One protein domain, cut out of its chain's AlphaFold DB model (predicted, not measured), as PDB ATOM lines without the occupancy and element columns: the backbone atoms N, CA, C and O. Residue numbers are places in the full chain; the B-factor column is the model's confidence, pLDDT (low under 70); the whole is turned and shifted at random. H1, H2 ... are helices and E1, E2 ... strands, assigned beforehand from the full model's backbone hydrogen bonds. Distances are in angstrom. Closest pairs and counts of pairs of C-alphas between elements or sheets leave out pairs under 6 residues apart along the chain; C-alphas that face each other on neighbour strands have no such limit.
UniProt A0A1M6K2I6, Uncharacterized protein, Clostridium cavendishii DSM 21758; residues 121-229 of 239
ATOM      1  N   ILE A 121     211.548 169.114  90.297       65.50
ATOM      2  CA  ILE A 121     210.261 168.869  90.957       65.50
ATOM      3  C   ILE A 121     210.463 168.284  92.355       65.50
ATOM      4  O   ILE A 121     209.817 168.724  93.302       65.50
ATOM      5  N   LYS A 122     211.377 167.318  92.518       69.62
ATOM      6  CA  LYS A 122     211.689 166.749  93.838       69.62
ATOM      7  C   LYS A 122     212.206 167.810  94.801       69.62
ATOM      8  O   LYS A 122     211.824 167.791  95.967       69.62
ATOM      9  N   GLU A 123     213.045 168.726  94.327       73.56
ATOM     10  CA  GLU A 123     213.574 169.805  95.159       73.56
ATOM     11  C   GLU A 123     212.474 170.789  95.581       73.56
ATOM     12  O   GLU A 123     212.365 171.111  96.764       73.56
ATOM     13  N   GLU A 124     211.613 171.195  94.647       74.31
ATOM     14  CA  GLU A 124     210.531 172.144  94.921       74.31
ATOM     15  C   GLU A 124     209.474 171.559  95.867       74.31
ATOM     16  O   GLU A 124     209.086 172.189  96.849       74.31
ATOM     17  N   VAL A 125     209.078 170.301  95.650       73.62
ATOM     18  CA  VAL A 125     208.162 169.584  96.550       73.62
ATOM     19  C   VAL A 125     208.772 169.452  97.944       73.62
ATOM     20  O   VAL A 125     208.097 169.698  98.941       73.62
ATOM     21  N   THR A 126     210.062 169.117  98.031       74.69
ATOM     22  CA  THR A 126     210.768 168.998  99.315       74.69
ATOM     23  C   THR A 126     210.788 170.330 100.065       74.69
ATOM     24  O   THR A 126     210.499 170.369 101.263       74.69
ATOM     25  N   LYS A 127     211.055 171.435  99.360       79.06
ATOM     26  CA  LYS A 127     211.028 172.786  99.932       79.06
ATOM     27  C   LYS A 127     209.651 173.151 100.483       79.06
ATOM     28  O   LYS A 127     209.574 173.607 101.627       79.06
ATOM     29  N   VAL A 128     208.584 172.915  99.713       77.25
ATOM     30  CA  VAL A 128     207.192 173.203 100.111       77.25
ATOM     31  C   VAL A 128     206.787 172.372 101.329       77.25
ATOM     32  O   VAL A 128     206.226 172.909 102.288       77.25
ATOM     33  N   VAL A 129     207.121 171.079 101.346       76.75
ATOM     34  CA  VAL A 129     206.839 170.186 102.481       76.75
ATOM     35  C   VAL A 129     207.533 170.682 103.749       76.75
ATOM     36  O   VAL A 129     206.888 170.816 104.791       76.75
ATOM     37  N   PHE A 130     208.821 171.028 103.676       82.50
ATOM     38  CA  PHE A 130     209.537 171.541 104.843       82.50
ATOM     39  C   PHE A 130     209.033 172.902 105.308       82.50
ATOM     40  O   PHE A 130     208.872 173.093 106.512       82.50
ATOM     41  N   LYS A 131     208.713 173.825 104.391       80.19
ATOM     42  CA  LYS A 131     208.107 175.121 104.739       80.19
ATOM     43  C   LYS A 131     206.789 174.917 105.494       80.19
ATOM     44  O   LYS A 131     206.562 175.551 106.524       80.19
ATOM     45  N   SER A 132     205.973 173.964 105.045       73.00
ATOM     46  CA  SER A 132     204.703 173.599 105.685       73.00
ATOM     47  C   SER A 132     204.907 173.074 107.107       73.00
ATOM     48  O   SER A 132     204.264 173.548 108.042       73.00
ATOM     49  N   ILE A 133     205.844 172.137 107.286       77.56
ATOM     50  CA  ILE A 133     206.191 171.574 108.597       77.56
ATOM     51  C   ILE A 133     206.707 172.668 109.540       77.56
ATOM     52  O   ILE A 133     206.260 172.760 110.680       77.56
ATOM     53  N   LEU A 134     207.622 173.515 109.061       81.81
ATOM     54  CA  LEU A 134     208.275 174.556 109.856       81.81
ATOM     55  C   LEU A 134     207.316 175.667 110.298       81.81
ATOM     56  O   LEU A 134     207.496 176.217 111.380       81.81
ATOM     57  N   THR A 135     206.280 175.965 109.509       78.00
ATOM     58  CA  THR A 135     205.289 177.018 109.818       78.00
ATOM     59  C   THR A 135     204.490 176.724 111.096       78.00
ATOM     60  O   THR A 135     203.958 177.640 111.720       78.00
ATOM     61  N   ILE A 136     204.415 175.455 111.512       75.25
ATOM     62  CA  ILE A 136     203.749 175.037 112.754       75.25
ATOM     63  C   ILE A 136     204.558 175.484 113.982       75.25
ATOM     64  O   ILE A 136     203.990 175.734 115.045       75.25
ATOM     65  N   TYR A 137     205.878 175.616 113.841       77.81
ATOM     66  CA  TYR A 137     206.755 176.009 114.935       77.81
ATOM     67  C   TYR A 137     206.843 177.531 115.047       77.81
ATOM     68  O   TYR A 137     206.811 178.275 114.067       77.81
ATOM     69  N   GLY A 138     206.962 178.013 116.283       75.75
ATOM     70  CA  GLY A 138     207.031 179.441 116.558       75.75
ATOM     71  C   GLY A 138     208.304 180.099 116.013       75.75
ATOM     72  O   GLY A 138     209.334 179.457 115.805       75.75
ATOM     73  N   GLY A 139     208.266 181.429 115.877       75.56
ATOM     74  CA  GLY A 139     209.398 182.218 115.373       75.56
ATOM     75  C   GLY A 139     210.689 182.058 116.181       75.56
ATOM     76  O   GLY A 139     211.771 182.254 115.644       75.56
ATOM     77  N   LEU A 140     210.600 181.654 117.451       76.00
ATOM     78  CA  LEU A 140     211.765 181.304 118.254       76.00
ATOM     79  C   LEU A 140     212.477 180.048 117.731       76.00
ATOM     80  O   LEU A 140     213.684 180.095 117.531       76.00
ATOM     81  N   THR A 141     211.757 178.945 117.516       82.44
ATOM     82  CA  THR A 141     212.328 177.689 117.006       82.44
ATOM     83  C   THR A 141     212.965 177.925 115.645       82.44
ATOM     84  O   THR A 141     214.112 177.548 115.418       82.44
ATOM     85  N   LEU A 142     212.269 178.663 114.776       84.56
ATOM     86  CA  LEU A 142     212.797 179.049 113.473       84.56
ATOM     87  C   LEU A 142     214.060 179.913 113.593       84.56
ATOM     88  O   LEU A 142     215.029 179.693 112.871       84.56
ATOM     89  N   LYS A 143     214.082 180.855 114.542       84.62
ATOM     90  CA  LYS A 143     215.260 181.676 114.838       84.62
ATOM     91  C   LYS A 143     216.431 180.824 115.317       84.62
ATOM     92  O   LYS A 143     217.549 181.039 114.872       84.62
ATOM     93  N   VAL A 144     216.203 179.860 116.203       85.56
ATOM     94  CA  VAL A 144     217.266 178.960 116.663       85.56
ATOM     95  C   VAL A 144     217.858 178.179 115.492       85.56
ATOM     96  O   VAL A 144     219.069 178.214 115.302       85.56
ATOM     97  N   LEU A 145     217.012 177.553 114.668       88.19
ATOM     98  CA  LEU A 145     217.456 176.807 113.489       88.19
ATOM     99  C   LEU A 145     218.226 177.696 112.502       88.19
ATOM    100  O   LEU A 145     219.261 177.287 111.989       88.19
ATOM    101  N   TYR A 146     217.757 178.920 112.253       88.69
ATOM    102  CA  TYR A 146     218.434 179.853 111.354       88.69
ATOM    103  C   TYR A 146     219.835 180.229 111.851       88.69
ATOM    104  O   TYR A 146     220.797 180.156 111.096       88.69
ATOM    105  N   TYR A 147     219.978 180.611 113.122       86.56
ATOM    106  CA  TYR A 147     221.285 181.008 113.656       86.56
ATOM    107  C   TYR A 147     222.230 179.812 113.846       86.56
ATOM    108  O   TYR A 147     223.448 179.997 113.872       86.56
ATOM    109  N   ASP A 148     221.695 178.597 113.982       87.50
ATOM    110  CA  ASP A 148     222.486 177.366 113.978       87.50
ATOM    111  C   ASP A 148     223.142 177.121 112.608       87.50
ATOM    112  O   ASP A 148     224.317 176.764 112.557       87.50
ATOM    113  N   LEU A 149     222.455 177.438 111.496       88.31
ATOM    114  CA  LEU A 149     223.054 177.386 110.148       88.31
ATOM    115  C   LEU A 149     224.309 178.262 110.022       88.31
ATOM    116  O   LEU A 149     225.228 177.905 109.285       88.31
ATOM    117  N   ASP A 150     224.351 179.375 110.755       83.62
ATOM    118  CA  ASP A 150     225.487 180.300 110.804       83.62
ATOM    119  C   ASP A 150     226.528 179.922 111.883       83.62
ATOM    120  O   ASP A 150     227.533 180.617 112.043       83.62
ATOM    121  N   GLY A 151     226.304 178.854 112.661       83.06
ATOM    122  CA  GLY A 151     227.180 178.432 113.763       83.06
ATOM    123  C   GLY A 151     227.176 179.382 114.968       83.06
ATOM    124  O   GLY A 151     228.135 179.423 115.744       83.06
ATOM    125  N   ARG A 152     226.116 180.184 115.122       81.62
ATOM    126  CA  ARG A 152     226.026 181.279 116.107       81.62
ATOM    127  C   ARG A 152     225.233 180.920 117.361       81.62
ATOM    128  O   ARG A 152     225.180 181.732 118.289       81.62
ATOM    129  N   VAL A 153     224.630 179.731 117.407       84.94
ATOM    130  CA  VAL A 153     223.850 179.241 118.553       84.94
ATOM    131  C   VAL A 153     224.653 178.247 119.371       84.94
ATOM    132  O   VAL A 153     225.350 177.389 118.841       84.94
ATOM    133  N   ARG A 154     224.522 178.345 120.693       83.50
ATOM    134  CA  ARG A 154     224.909 177.295 121.633       83.50
ATOM    135  C   ARG A 154     223.822 177.103 122.679       83.50
ATOM    136  O   ARG A 154     223.140 178.057 123.058       83.50
ATOM    137  N   PHE A 155     223.721 175.887 123.198       84.88
ATOM    138  CA  PHE A 155     222.801 175.544 124.277       84.88
ATOM    139  C   PHE A 155     223.578 175.268 125.561       84.88
ATOM    140  O   PHE A 155     224.627 174.624 125.539       84.88
ATOM    141  N   ARG A 156     223.067 175.760 126.689       82.25
ATOM    142  CA  ARG A 156     223.579 175.438 128.024       82.25
ATOM    143  C   ARG A 156     222.482 174.736 128.812       82.25
ATOM    144  O   ARG A 156     221.385 175.271 128.944       82.25
ATOM    145  N   PHE A 157     222.808 173.570 129.359       83.38
ATOM    146  CA  PHE A 157     221.882 172.744 130.126       83.38
ATOM    147  C   PHE A 157     222.165 172.898 131.613       83.38
ATOM    148  O   PHE A 157     223.268 172.610 132.074       83.38
ATOM    149  N   ASP A 158     221.159 173.335 132.362       82.19
ATOM    150  CA  ASP A 158     221.174 173.306 133.819       82.19
ATOM    151  C   ASP A 158     220.300 172.132 134.280       82.19
ATOM    152  O   ASP A 158     219.068 172.221 134.300       82.19
ATOM    153  N   LYS A 159     220.945 171.001 134.599       78.56
ATOM    154  CA  LYS A 159     220.260 169.767 135.022       78.56
ATOM    155  C   LYS A 159     219.541 169.925 136.357       78.56
ATOM    156  O   LYS A 159     218.483 169.326 136.538       78.56
ATOM    157  N   GLU A 160     220.092 170.720 137.272       82.94
ATOM    158  CA  GLU A 160     219.480 170.960 138.580       82.94
ATOM    159  C   GLU A 160     218.205 171.786 138.433       82.94
ATOM    160  O   GLU A 160     217.196 171.493 139.071       82.94
ATOM    161  N   LYS A 161     218.223 172.785 137.542       82.06
ATOM    162  CA  LYS A 161     217.062 173.645 137.292       82.06
ATOM    163  C   LYS A 161     216.111 173.127 136.214       82.06
ATOM    164  O   LYS A 161     215.030 173.690 136.075       82.06
ATOM    165  N   GLN A 162     216.480 172.079 135.471       82.06
ATOM    166  CA  GLN A 162     215.725 171.562 134.318       82.06
ATOM    167  C   GLN A 162     215.454 172.656 133.268       82.06
ATOM    168  O   GLN A 162     214.343 172.782 132.739       82.06
ATOM    169  N   ILE A 163     216.476 173.471 132.980       80.75
ATOM    170  CA  ILE A 163     216.394 174.603 132.047       80.75
ATOM    171  C   ILE A 163     217.436 174.462 130.935       80.75
ATOM    172  O   ILE A 163     218.592 174.119 131.186       80.75
ATOM    173  N   VAL A 164     217.022 174.785 129.709       82.00
ATOM    174  CA  VAL A 164     217.900 174.990 128.552       82.00
ATOM    175  C   VAL A 164     218.018 176.473 128.283       82.00
ATOM    176  O   VAL A 164     217.048 177.115 127.882       82.00
ATOM    177  N   THR A 165     219.213 177.015 128.452       82.81
ATOM    178  CA  THR A 165     219.525 178.374 128.032       82.81
ATOM    179  C   THR A 165     219.988 178.368 126.581       82.81
ATOM    180  O   THR A 165     220.919 177.642 126.228       82.81
ATOM    181  N   THR A 166     219.400 179.237 125.757       82.25
ATOM    182  CA  THR A 166     219.898 179.484 124.397       82.25
ATOM    183  C   THR A 166     220.798 180.717 124.373       82.25
ATOM    184  O   THR A 166     220.400 181.808 124.791       82.25
ATOM    185  N   ILE A 167     222.019 180.535 123.874       81.62
ATOM    186  CA  ILE A 167     223.043 181.568 123.750       81.62
ATOM    187  C   ILE A 167     223.237 181.852 122.265       81.62
ATOM    188  O   ILE A 167     223.685 180.972 121.533       81.62
ATOM    189  N   PHE A 168     222.947 183.074 121.824       80.50
ATOM    190  CA  PHE A 168     223.230 183.502 120.455       80.50
ATOM    191  C   PHE A 168     224.320 184.563 120.493       80.50
ATOM    192  O   PHE A 168     224.217 185.516 121.260       80.50
ATOM    193  N   ASP A 169     225.374 184.396 119.699       78.94
ATOM    194  CA  ASP A 169     226.511 185.332 119.666       78.94
ATOM    195  C   ASP A 169     227.127 185.619 121.044       78.94
ATOM    196  O   ASP A 169     227.617 186.710 121.324       78.94
ATOM    197  N   GLY A 170     227.079 184.635 121.945       76.12
ATOM    198  CA  GLY A 170     227.551 184.792 123.321       76.12
ATOM    199  C   GLY A 170     226.576 185.506 124.265       76.12
ATOM    200  O   GLY A 170     226.870 185.590 125.454       76.12
ATOM    201  N   ILE A 171     225.415 185.954 123.781       78.81
ATOM    202  CA  ILE A 171     224.364 186.593 124.580       78.81
ATOM    203  C   ILE A 171     223.298 185.559 124.947       78.81
ATOM    204  O   ILE A 171     222.712 184.897 124.090       78.81
ATOM    205  N   GLU A 172     223.034 185.429 126.242       81.38
ATOM    206  CA  GLU A 172     221.954 184.609 126.787       81.38
ATOM    207  C   GLU A 172     220.612 185.329 126.596       81.38
ATOM    208  O   GLU A 172     220.422 186.433 127.103       81.38
ATOM    209  N   ILE A 173     219.696 184.725 125.829       70.75
ATOM    210  CA  ILE A 173     218.422 185.376 125.455       70.75
ATOM    211  C   ILE A 173     217.212 184.766 126.165       70.75
ATOM    212  O   ILE A 173     216.130 185.350 126.160       70.75
ATOM    213  N   GLY A 174     217.370 183.602 126.794       69.31
ATOM    214  CA  GLY A 174     216.291 182.983 127.555       69.31
ATOM    215  C   GLY A 174     216.564 181.540 127.951       69.31
ATOM    216  O   GLY A 174     217.395 180.862 127.343       69.31
ATOM    217  N   GLY A 175     215.829 181.101 128.974       73.88
ATOM    218  CA  GLY A 175     215.792 179.731 129.470       73.88
ATOM    219  C   GLY A 175     214.435 179.083 129.195       73.88
ATOM    220  O   GLY A 175     213.394 179.677 129.475       73.88
ATOM    221  N   TYR A 176     214.446 177.862 128.671       73.50
ATOM    222  CA  TYR A 176     213.260 177.048 128.407       73.50
ATOM    223  C   TYR A 176     213.205 175.877 129.367       73.50
ATOM    224  O   TYR A 176     214.244 175.312 129.703       73.50
ATOM    225  N   LYS A 177     211.999 175.469 129.770       78.06
ATOM    226  CA  LYS A 177     211.842 174.203 130.487       78.06
ATOM    227  C   LYS A 177     212.305 173.068 129.573       78.06
ATOM    228  O   LYS A 177     211.856 172.983 128.430       78.06
ATOM    229  N   LEU A 178     213.175 172.215 130.102       73.31
ATOM    230  CA  LEU A 178     213.853 171.149 129.369       73.31
ATOM    231  C   LEU A 178     212.881 170.255 128.579       73.31
ATOM    232  O   LEU A 178     213.090 170.031 127.392       73.31
ATOM    233  N   ASP A 179     211.769 169.854 129.200       72.25
ATOM    234  CA  ASP A 179     210.742 169.014 128.567       72.25
ATOM    235  C   ASP A 179     210.142 169.654 127.304       72.25
ATOM    236  O   ASP A 179     210.055 169.023 126.257       72.25
ATOM    237  N   SER A 180     209.756 170.933 127.386       70.69
ATOM    238  CA  SER A 180     209.117 171.641 126.266       70.69
ATOM    239  C   SER A 180     210.085 171.864 125.113       70.69
ATOM    240  O   SER A 180     209.672 171.840 123.960       70.69
ATOM    241  N   PHE A 181     211.360 172.096 125.423       75.44
ATOM    242  CA  PHE A 181     212.400 172.216 124.410       75.44
ATOM    243  C   PHE A 181     212.623 170.872 123.706       75.44
ATOM    244  O   PHE A 181     212.713 170.829 122.486       75.44
ATOM    245  N   TYR A 182     212.663 169.760 124.441       79.50
ATOM    246  CA  TYR A 182     212.898 168.459 123.820       79.50
ATOM    247  C   TYR A 182     211.750 167.971 122.941       79.50
ATOM    248  O   TYR A 182     212.036 167.353 121.920       79.50
ATOM    249  N   GLU A 183     210.491 168.247 123.281       81.00
ATOM    250  CA  GLU A 183     209.347 167.816 122.461       81.00
ATOM    251  C   GLU A 183     209.407 168.392 121.037       81.00
ATOM    252  O   GLU A 183     209.347 167.636 120.065       81.00
ATOM    253  N   ASP A 184     209.643 169.700 120.898       82.19
ATOM    254  CA  ASP A 184     209.730 170.359 119.589       82.19
ATOM    255  C   ASP A 184     210.877 169.793 118.738       82.19
ATOM    256  O   ASP A 184     210.702 169.472 117.561       82.19
ATOM    257  N   TYR A 185     212.063 169.629 119.331       85.31
ATOM    258  CA  TYR A 185     213.244 169.158 118.602       85.31
ATOM    259  C   TYR A 185     213.180 167.661 118.309       85.31
ATOM    260  O   TYR A 185     213.656 167.213 117.267       85.31
ATOM    261  N   ARG A 186     212.547 166.872 119.178       85.06
ATOM    262  CA  ARG A 186     212.278 165.458 118.920       85.06
ATOM    263  C   ARG A 186     211.302 165.283 117.761       85.06
ATOM    264  O   ARG A 186     211.499 164.399 116.932       85.06
ATOM    265  N   ASP A 187     210.275 166.120 117.671       86.25
ATOM    266  CA  ASP A 187     209.350 166.098 116.540       86.25
ATOM    267  C   ASP A 187     210.051 166.517 115.234       86.25
ATOM    268  O   ASP A 187     209.942 165.824 114.222       86.25
ATOM    269  N   LEU A 188     210.877 167.572 115.268       88.12
ATOM    270  CA  LEU A 188     211.729 167.967 114.135       88.12
ATOM    271  C   LEU A 188     212.691 166.847 113.706       88.12
ATOM    272  O   LEU A 188     212.920 166.654 112.509       88.12
ATOM    273  N   HIS A 189     213.231 166.099 114.670       88.12
ATOM    274  CA  HIS A 189     214.074 164.936 114.421       88.12
ATOM    275  C   HIS A 189     213.311 163.824 113.701       88.12
ATOM    276  O   HIS A 189     213.734 163.339 112.653       88.12
ATOM    277  N   ASN A 190     212.139 163.460 114.221       86.12
ATOM    278  CA  ASN A 190     211.296 162.418 113.635       86.12
ATOM    279  C   ASN A 190     210.816 162.783 112.221       86.12
ATOM    280  O   ASN A 190     210.616 161.899 111.390       86.12
ATOM    281  N   LYS A 191     210.663 164.080 111.934       84.62
ATOM    282  CA  LYS A 191     210.299 164.614 110.613       84.62
ATOM    283  C   LYS A 191     211.492 164.782 109.663       84.62
ATOM    284  O   LYS A 191     211.306 165.244 108.539       84.62
ATOM    285  N   GLY A 192     212.705 164.426 110.089       85.38
ATOM    286  CA  GLY A 192     213.915 164.503 109.268       85.38
ATOM    287  C   GLY A 192     214.389 165.928 108.972       85.38
ATOM    288  O   GLY A 192     215.145 166.132 108.025       85.38
ATOM    289  N   ILE A 193     213.944 166.918 109.755       89.19
ATOM    290  CA  ILE A 193     214.406 168.311 109.647       89.19
ATOM    291  C   ILE A 193     215.791 168.451 110.270       89.19
ATOM    292  O   ILE A 193     216.678 169.103 109.713       89.19
ATOM    293  N   ILE A 194     215.962 167.827 111.434       91.94
ATOM    294  CA  ILE A 194     217.216 167.795 112.176       91.94
ATOM    295  C   ILE A 194     217.609 166.351 112.477       91.94
ATOM    296  O   ILE A 194     216.774 165.454 112.487       91.94
ATOM    297  N   ASN A 195     218.882 166.133 112.758       90.69
ATOM    298  CA  ASN A 195     219.405 164.882 113.281       90.69
ATOM    299  C   ASN A 195     220.079 165.160 114.626       90.69
ATOM    300  O   ASN A 195     221.010 165.959 114.663       90.69
ATOM    301  N   ILE A 196     219.608 164.542 115.710       89.31
ATOM    302  CA  ILE A 196     220.102 164.776 117.070       89.31
ATOM    303  C   ILE A 196     221.247 163.792 117.308       89.31
ATOM    304  O   ILE A 196     221.034 162.581 117.323       89.31
ATOM    305  N   SER A 197     222.462 164.308 117.479       86.50
ATOM    306  CA  SER A 197     223.670 163.508 117.702       86.50
ATOM    307  C   SER A 197     223.947 163.254 119.181       86.50
ATOM    308  O   SER A 197     224.483 162.206 119.531       86.50
ATOM    309  N   SER A 198     223.571 164.184 120.057       82.56
ATOM    310  CA  SER A 198     223.737 164.050 121.504       82.56
ATOM    311  C   SER A 198     222.674 164.861 122.241       82.56
ATOM    312  O   SER A 198     222.169 165.852 121.723       82.56
ATOM    313  N   PHE A 199     222.325 164.436 123.457       74.81
ATOM    314  CA  PHE A 199     221.438 165.181 124.357       74.81
ATOM    315  C   PHE A 199     222.195 165.943 125.449       74.81
ATOM    316  O   PHE A 199     221.625 166.848 126.059       74.81
ATOM    317  N   ASP A 200     223.463 165.591 125.681       73.69
ATOM    318  CA  ASP A 200     224.321 166.208 126.690       73.69
ATOM    319  C   ASP A 200     225.812 166.112 126.288       73.69
ATOM    320  O   ASP A 200     226.426 165.059 126.474       73.69
ATOM    321  N   PRO A 201     226.402 167.173 125.702       72.25
ATOM    322  CA  PRO A 201     225.741 168.418 125.304       72.25
ATOM    323  C   PRO A 201     224.693 168.156 124.216       72.25
ATOM    324  O   PRO A 201     224.863 167.249 123.405       72.25
ATOM    325  N   PHE A 202     223.593 168.916 124.203       80.06
ATOM    326  CA  PHE A 202     222.620 168.788 123.120       80.06
ATOM    327  C   PHE A 202     223.238 169.260 121.815       80.06
ATOM    328  O   PHE A 202     223.616 170.426 121.673       80.06
ATOM    329  N   GLU A 203     223.302 168.342 120.871       82.62
ATOM    330  CA  GLU A 203     223.869 168.554 119.560       82.62
ATOM    331  C   GLU A 203     222.888 168.010 118.536       82.62
ATOM    332  O   GLU A 203     222.382 166.890 118.649       82.62
ATOM    333  N   PHE A 204     222.619 168.819 117.521       89.44
ATOM    334  CA  PHE A 204     221.883 168.389 116.354       89.44
ATOM    335  C   PHE A 204     222.520 168.974 115.101       89.44
ATOM    336  O   PHE A 204     223.311 169.910 115.152       89.44
ATOM    337  N   THR A 205     222.164 168.403 113.961       90.19
ATOM    338  CA  THR A 205     222.551 168.903 112.646       90.19
ATOM    339  C   THR A 205     221.310 169.090 111.796       90.19
ATOM    340  O   THR A 205     220.386 168.280 111.844       90.19
ATOM    341  N   ILE A 206     221.266 170.163 111.015       92.06
ATOM    342  CA  ILE A 206     220.141 170.430 110.114       92.06
ATOM    343  C   ILE A 206     220.324 169.626 108.825       92.06
ATOM    344  O   ILE A 206     221.376 169.700 108.176       92.06
ATOM    345  N   ALA A 207     219.286 168.889 108.424       89.75
ATOM    346  CA  ALA A 207     219.284 168.128 107.182       89.75
ATOM    347  C   ALA A 207     219.506 169.059 105.981       89.75
ATOM    348  O   ALA A 207     218.853 170.094 105.856       89.75
ATOM    349  N   ASN A 208     220.405 168.685 105.060       87.75
ATOM    350  CA  ASN A 208     220.748 169.514 103.894       87.75
ATOM    351  C   ASN A 208     219.521 169.921 103.069       87.75
ATOM    352  O   ASN A 208     219.466 171.033 102.554       87.75
ATOM    353  N   SER A 209     218.532 169.035 102.991       84.56
ATOM    354  CA  SER A 209     217.277 169.258 102.285       84.56
ATOM    355  C   SER A 209     216.376 170.307 102.956       84.56
ATOM    356  O   SER A 209     215.574 170.929 102.268       84.56
ATOM    357  N   ALA A 210     216.514 170.536 104.267       86.75
ATOM    358  CA  ALA A 210     215.708 171.491 105.036       86.75
ATOM    359  C   ALA A 210     216.345 172.889 105.156       86.75
ATOM    360  O   ALA A 210     215.637 173.867 105.406       86.75
ATOM    361  N   LYS A 211     217.666 173.012 104.950       90.62
ATOM    362  CA  LYS A 211     218.402 174.289 105.077       90.62
ATOM    363  C   LYS A 211     217.807 175.433 104.238       90.62
ATOM    364  O   LYS A 211     217.647 176.521 104.793       90.62
ATOM    365  N   PRO A 212     217.452 175.234 102.948       89.12
ATOM    366  CA  PRO A 212     216.895 176.312 102.130       89.12
ATOM    367  C   PRO A 212     215.568 176.834 102.689       89.12
ATOM    368  O   PRO A 212     215.392 178.043 102.805       89.12
ATOM    369  N   SER A 213     214.678 175.931 103.114       89.62
ATOM    370  CA  SER A 213     213.360 176.281 103.655       89.62
ATOM    371  C   SER A 213     213.446 177.031 104.983       89.62
ATOM    372  O   SER A 213     212.667 177.952 105.211       89.62
ATOM    373  N   ILE A 214     214.396 176.671 105.855       88.69
ATOM    374  CA  ILE A 214     214.640 177.388 107.119       88.69
ATOM    375  C   ILE A 214     215.085 178.824 106.835       88.69
ATOM    376  O   ILE A 214     214.571 179.761 107.446       88.69
ATOM    377  N   LYS A 215     216.019 178.997 105.890       89.31
ATOM    378  CA  LYS A 215     216.528 180.312 105.493       89.31
ATOM    379  C   LYS A 215     215.422 181.192 104.914       89.31
ATOM    380  O   LYS A 215     215.207 182.297 105.402       89.31
ATOM    381  N   GLU A 216     214.698 180.676 103.927       87.94
ATOM    382  CA  GLU A 216     213.619 181.397 103.251       87.94
ATOM    383  C   GLU A 216     212.510 181.809 104.227       87.94
ATOM    384  O   GLU A 216     212.135 182.977 104.285       87.94
ATOM    385  N   LEU A 217     212.030 180.879 105.062       86.38
ATOM    386  CA  LEU A 217     210.937 181.158 105.992       86.38
ATOM    387  C   LEU A 217     211.330 182.193 107.057       86.38
ATOM    388  O   LEU A 217     210.501 183.015 107.459       86.38
ATOM    389  N   TYR A 218     212.582 182.174 107.527       85.44
ATOM    390  CA  TYR A 218     213.059 183.160 108.495       85.44
ATOM    391  C   TYR A 218     213.214 184.550 107.862       85.44
ATOM    392  O   TYR A 218     212.807 185.544 108.465       85.44
ATOM    393  N   GLU A 219     213.733 184.632 106.634       86.19
ATOM    394  CA  GLU A 219     213.821 185.889 105.879       86.19
ATOM    395  C   GLU A 219     212.434 186.478 105.569       86.19
ATOM    396  O   GLU A 219     212.233 187.683 105.733       86.19
ATOM    397  N   ASP A 220     211.458 185.648 105.187       84.50
ATOM    398  CA  ASP A 220     210.062 186.063 104.990       84.50
ATOM    399  C   ASP A 220     209.469 186.634 106.286       84.50
ATOM    400  O   ASP A 220     208.869 187.712 106.292       84.50
ATOM    401  N   THR A 221     209.720 185.954 107.408       78.31
ATOM    402  CA  THR A 221     209.288 186.401 108.737       78.31
ATOM    403  C   THR A 221     209.890 187.768 109.087       78.31
ATOM    404  O   THR A 221     209.188 188.645 109.591       78.31
ATOM    405  N   LEU A 222     211.179 187.994 108.799       80.06
ATOM    406  CA  LEU A 222     211.832 189.289 109.028       80.06
ATOM    407  C   LEU A 222     211.207 190.413 108.188       80.06
ATOM    408  O   LEU A 222     210.938 191.486 108.729       80.06
ATOM    409  N   LYS A 223     210.918 190.160 106.905       82.81
ATOM    410  CA  LYS A 223     210.264 191.137 106.017       82.81
ATOM    411  C   LYS A 223     208.866 191.508 106.509       82.81
ATOM    412  O   LYS A 223     208.507 192.684 106.501       82.81
ATOM    413  N   GLU A 224     208.082 190.536 106.976       77.62
ATOM    414  CA  GLU A 224     206.774 190.795 107.595       77.62
ATOM    415  C   GLU A 224     206.911 191.709 108.829       77.62
ATOM    416  O   GLU A 224     206.162 192.679 108.972       77.62
ATOM    417  N   PHE A 225     207.909 191.468 109.688       71.00
ATOM    418  CA  PHE A 225     208.179 192.319 110.854       71.00
ATOM    419  C   PHE A 225     208.616 193.747 110.487       71.00
ATOM    420  O   PHE A 225     208.211 194.703 111.156       71.00
ATOM    421  N   GLU A 226     209.430 193.919 109.446       72.44
ATOM    422  CA  GLU A 226     209.847 195.240 108.953       72.44
ATOM    423  C   GLU A 226     208.671 196.012 108.347       72.44
ATOM    424  O   GLU A 226     208.456 197.182 108.680       72.44
ATOM    425  N   ASN A 227     207.838 195.335 107.555       69.50
ATOM    426  CA  ASN A 227     206.627 195.916 106.985       69.50
ATOM    427  C   ASN A 227     205.641 196.362 108.074       69.50
ATOM    428  O   ASN A 227     205.071 197.449 107.975       69.50
ATOM    429  N   GLN A 228     205.496 195.607 109.167       58.91
ATOM    430  CA  GLN A 228     204.652 196.009 110.298       58.91
ATOM    431  C   GLN A 228     205.185 197.231 111.066       58.91
ATOM    432  O   GLN A 228     204.390 198.011 111.591       58.91
ATOM    433  N   LYS A 229     206.507 197.444 111.121       56.59
ATOM    434  CA  LYS A 229     207.108 198.660 111.707       56.59
ATOM    435  C   LYS A 229     206.931 199.902 110.827       56.59
ATOM    436  O   LYS A 229     206.987 201.014 111.347       56.59
TER     437      LYS A 229
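AT A GLANCE: This is residues 121 to 229 of the 239 residues of an uncharacterized protein of Clostridium cavendishii DSM 21758 (UniProt A0A1M6K2I6). A twisted three-strand sheet, E1 E2 E3, and a separate two-strand hairpin, E4 E5, stand at one end of the domain, joined by H3, and H2 lies in the middle, between the strands and H4. At the other end H1 and H4 meet in a wide corner, and residues 223 to 229 of H4 stick out. The printed part has 109 residues, with four named helices and five named strands in the order H1 H2 E1 E2 E3 H3 E4 E5 H4; both sheets are antiparallel, and the class is mixed, helices and strands. It is compact, with a radius of gyration of the C-alphas of 14.3 A, and spans 47 by 36 by 22 A.

HOW THE PARTS SIT: H1, residues 121 to 135, touches H4, residues 211 to 229, at a steep tilt of 51 degrees, the same way; H4 does so with residues 212 to 217 alone, and the closest C-alphas, of Lys 131 and Ser 213, are 5.5 A apart. H2, residues 139 to 149, touches H4 at a steep tilt of 50 degrees, opposite ways, with the C-alphas of Tyr 146 and Lys 215 closest at 6.2 A. E1, E2 and E3, residues 153 to 158, 163 to 168 and 171 to 177, form a meander, each strand the antiparallel neighbour of the one before. N 156 and O 165 are 2.9 A apart, and N 164 and O 176 are 2.8 A apart, both within hydrogen-bond range. H2 and H3, residues 178 to 190, are on this sheet, two layers with the helices on one face. H3 stands up from the sheet at 67 degrees, and its closest C-alpha pair with E2 is Ile 163 and Leu 178, at 5.1 A. E4, residues 194 to 199, and E5, residues 202 to 206, form a hairpin, with N 195 and O 205 within hydrogen-bond range at 2.8 A. The closest C-alphas of H3 and E4, of His 189 and Asn 195, are 5.5 A apart. In H1, H2 and H4 every O i to N i+4 pair is within hydrogen-bond range; in H3, 8 of 9 are.

IN THESE COORDINATES: H1 begins at C-alpha 121, (210.261, 168.869, 90.957), and is 21.1 A long. H2 measures 15.4 A, E3 18.6 A and H3 18.2 A. H4 is 27.7 A long and ends at C-alpha 229, (207.108, 198.660, 111.707).

THE WHOLE: The C-alphas farthest apart, of Ile 121 and Glu 160, are 48.6 A apart. The printed part has no cut, and its links are tight. Residues 121 to 122, 174 and 227 to 229 have pLDDT under 70; the mean of the printed part is 80.9.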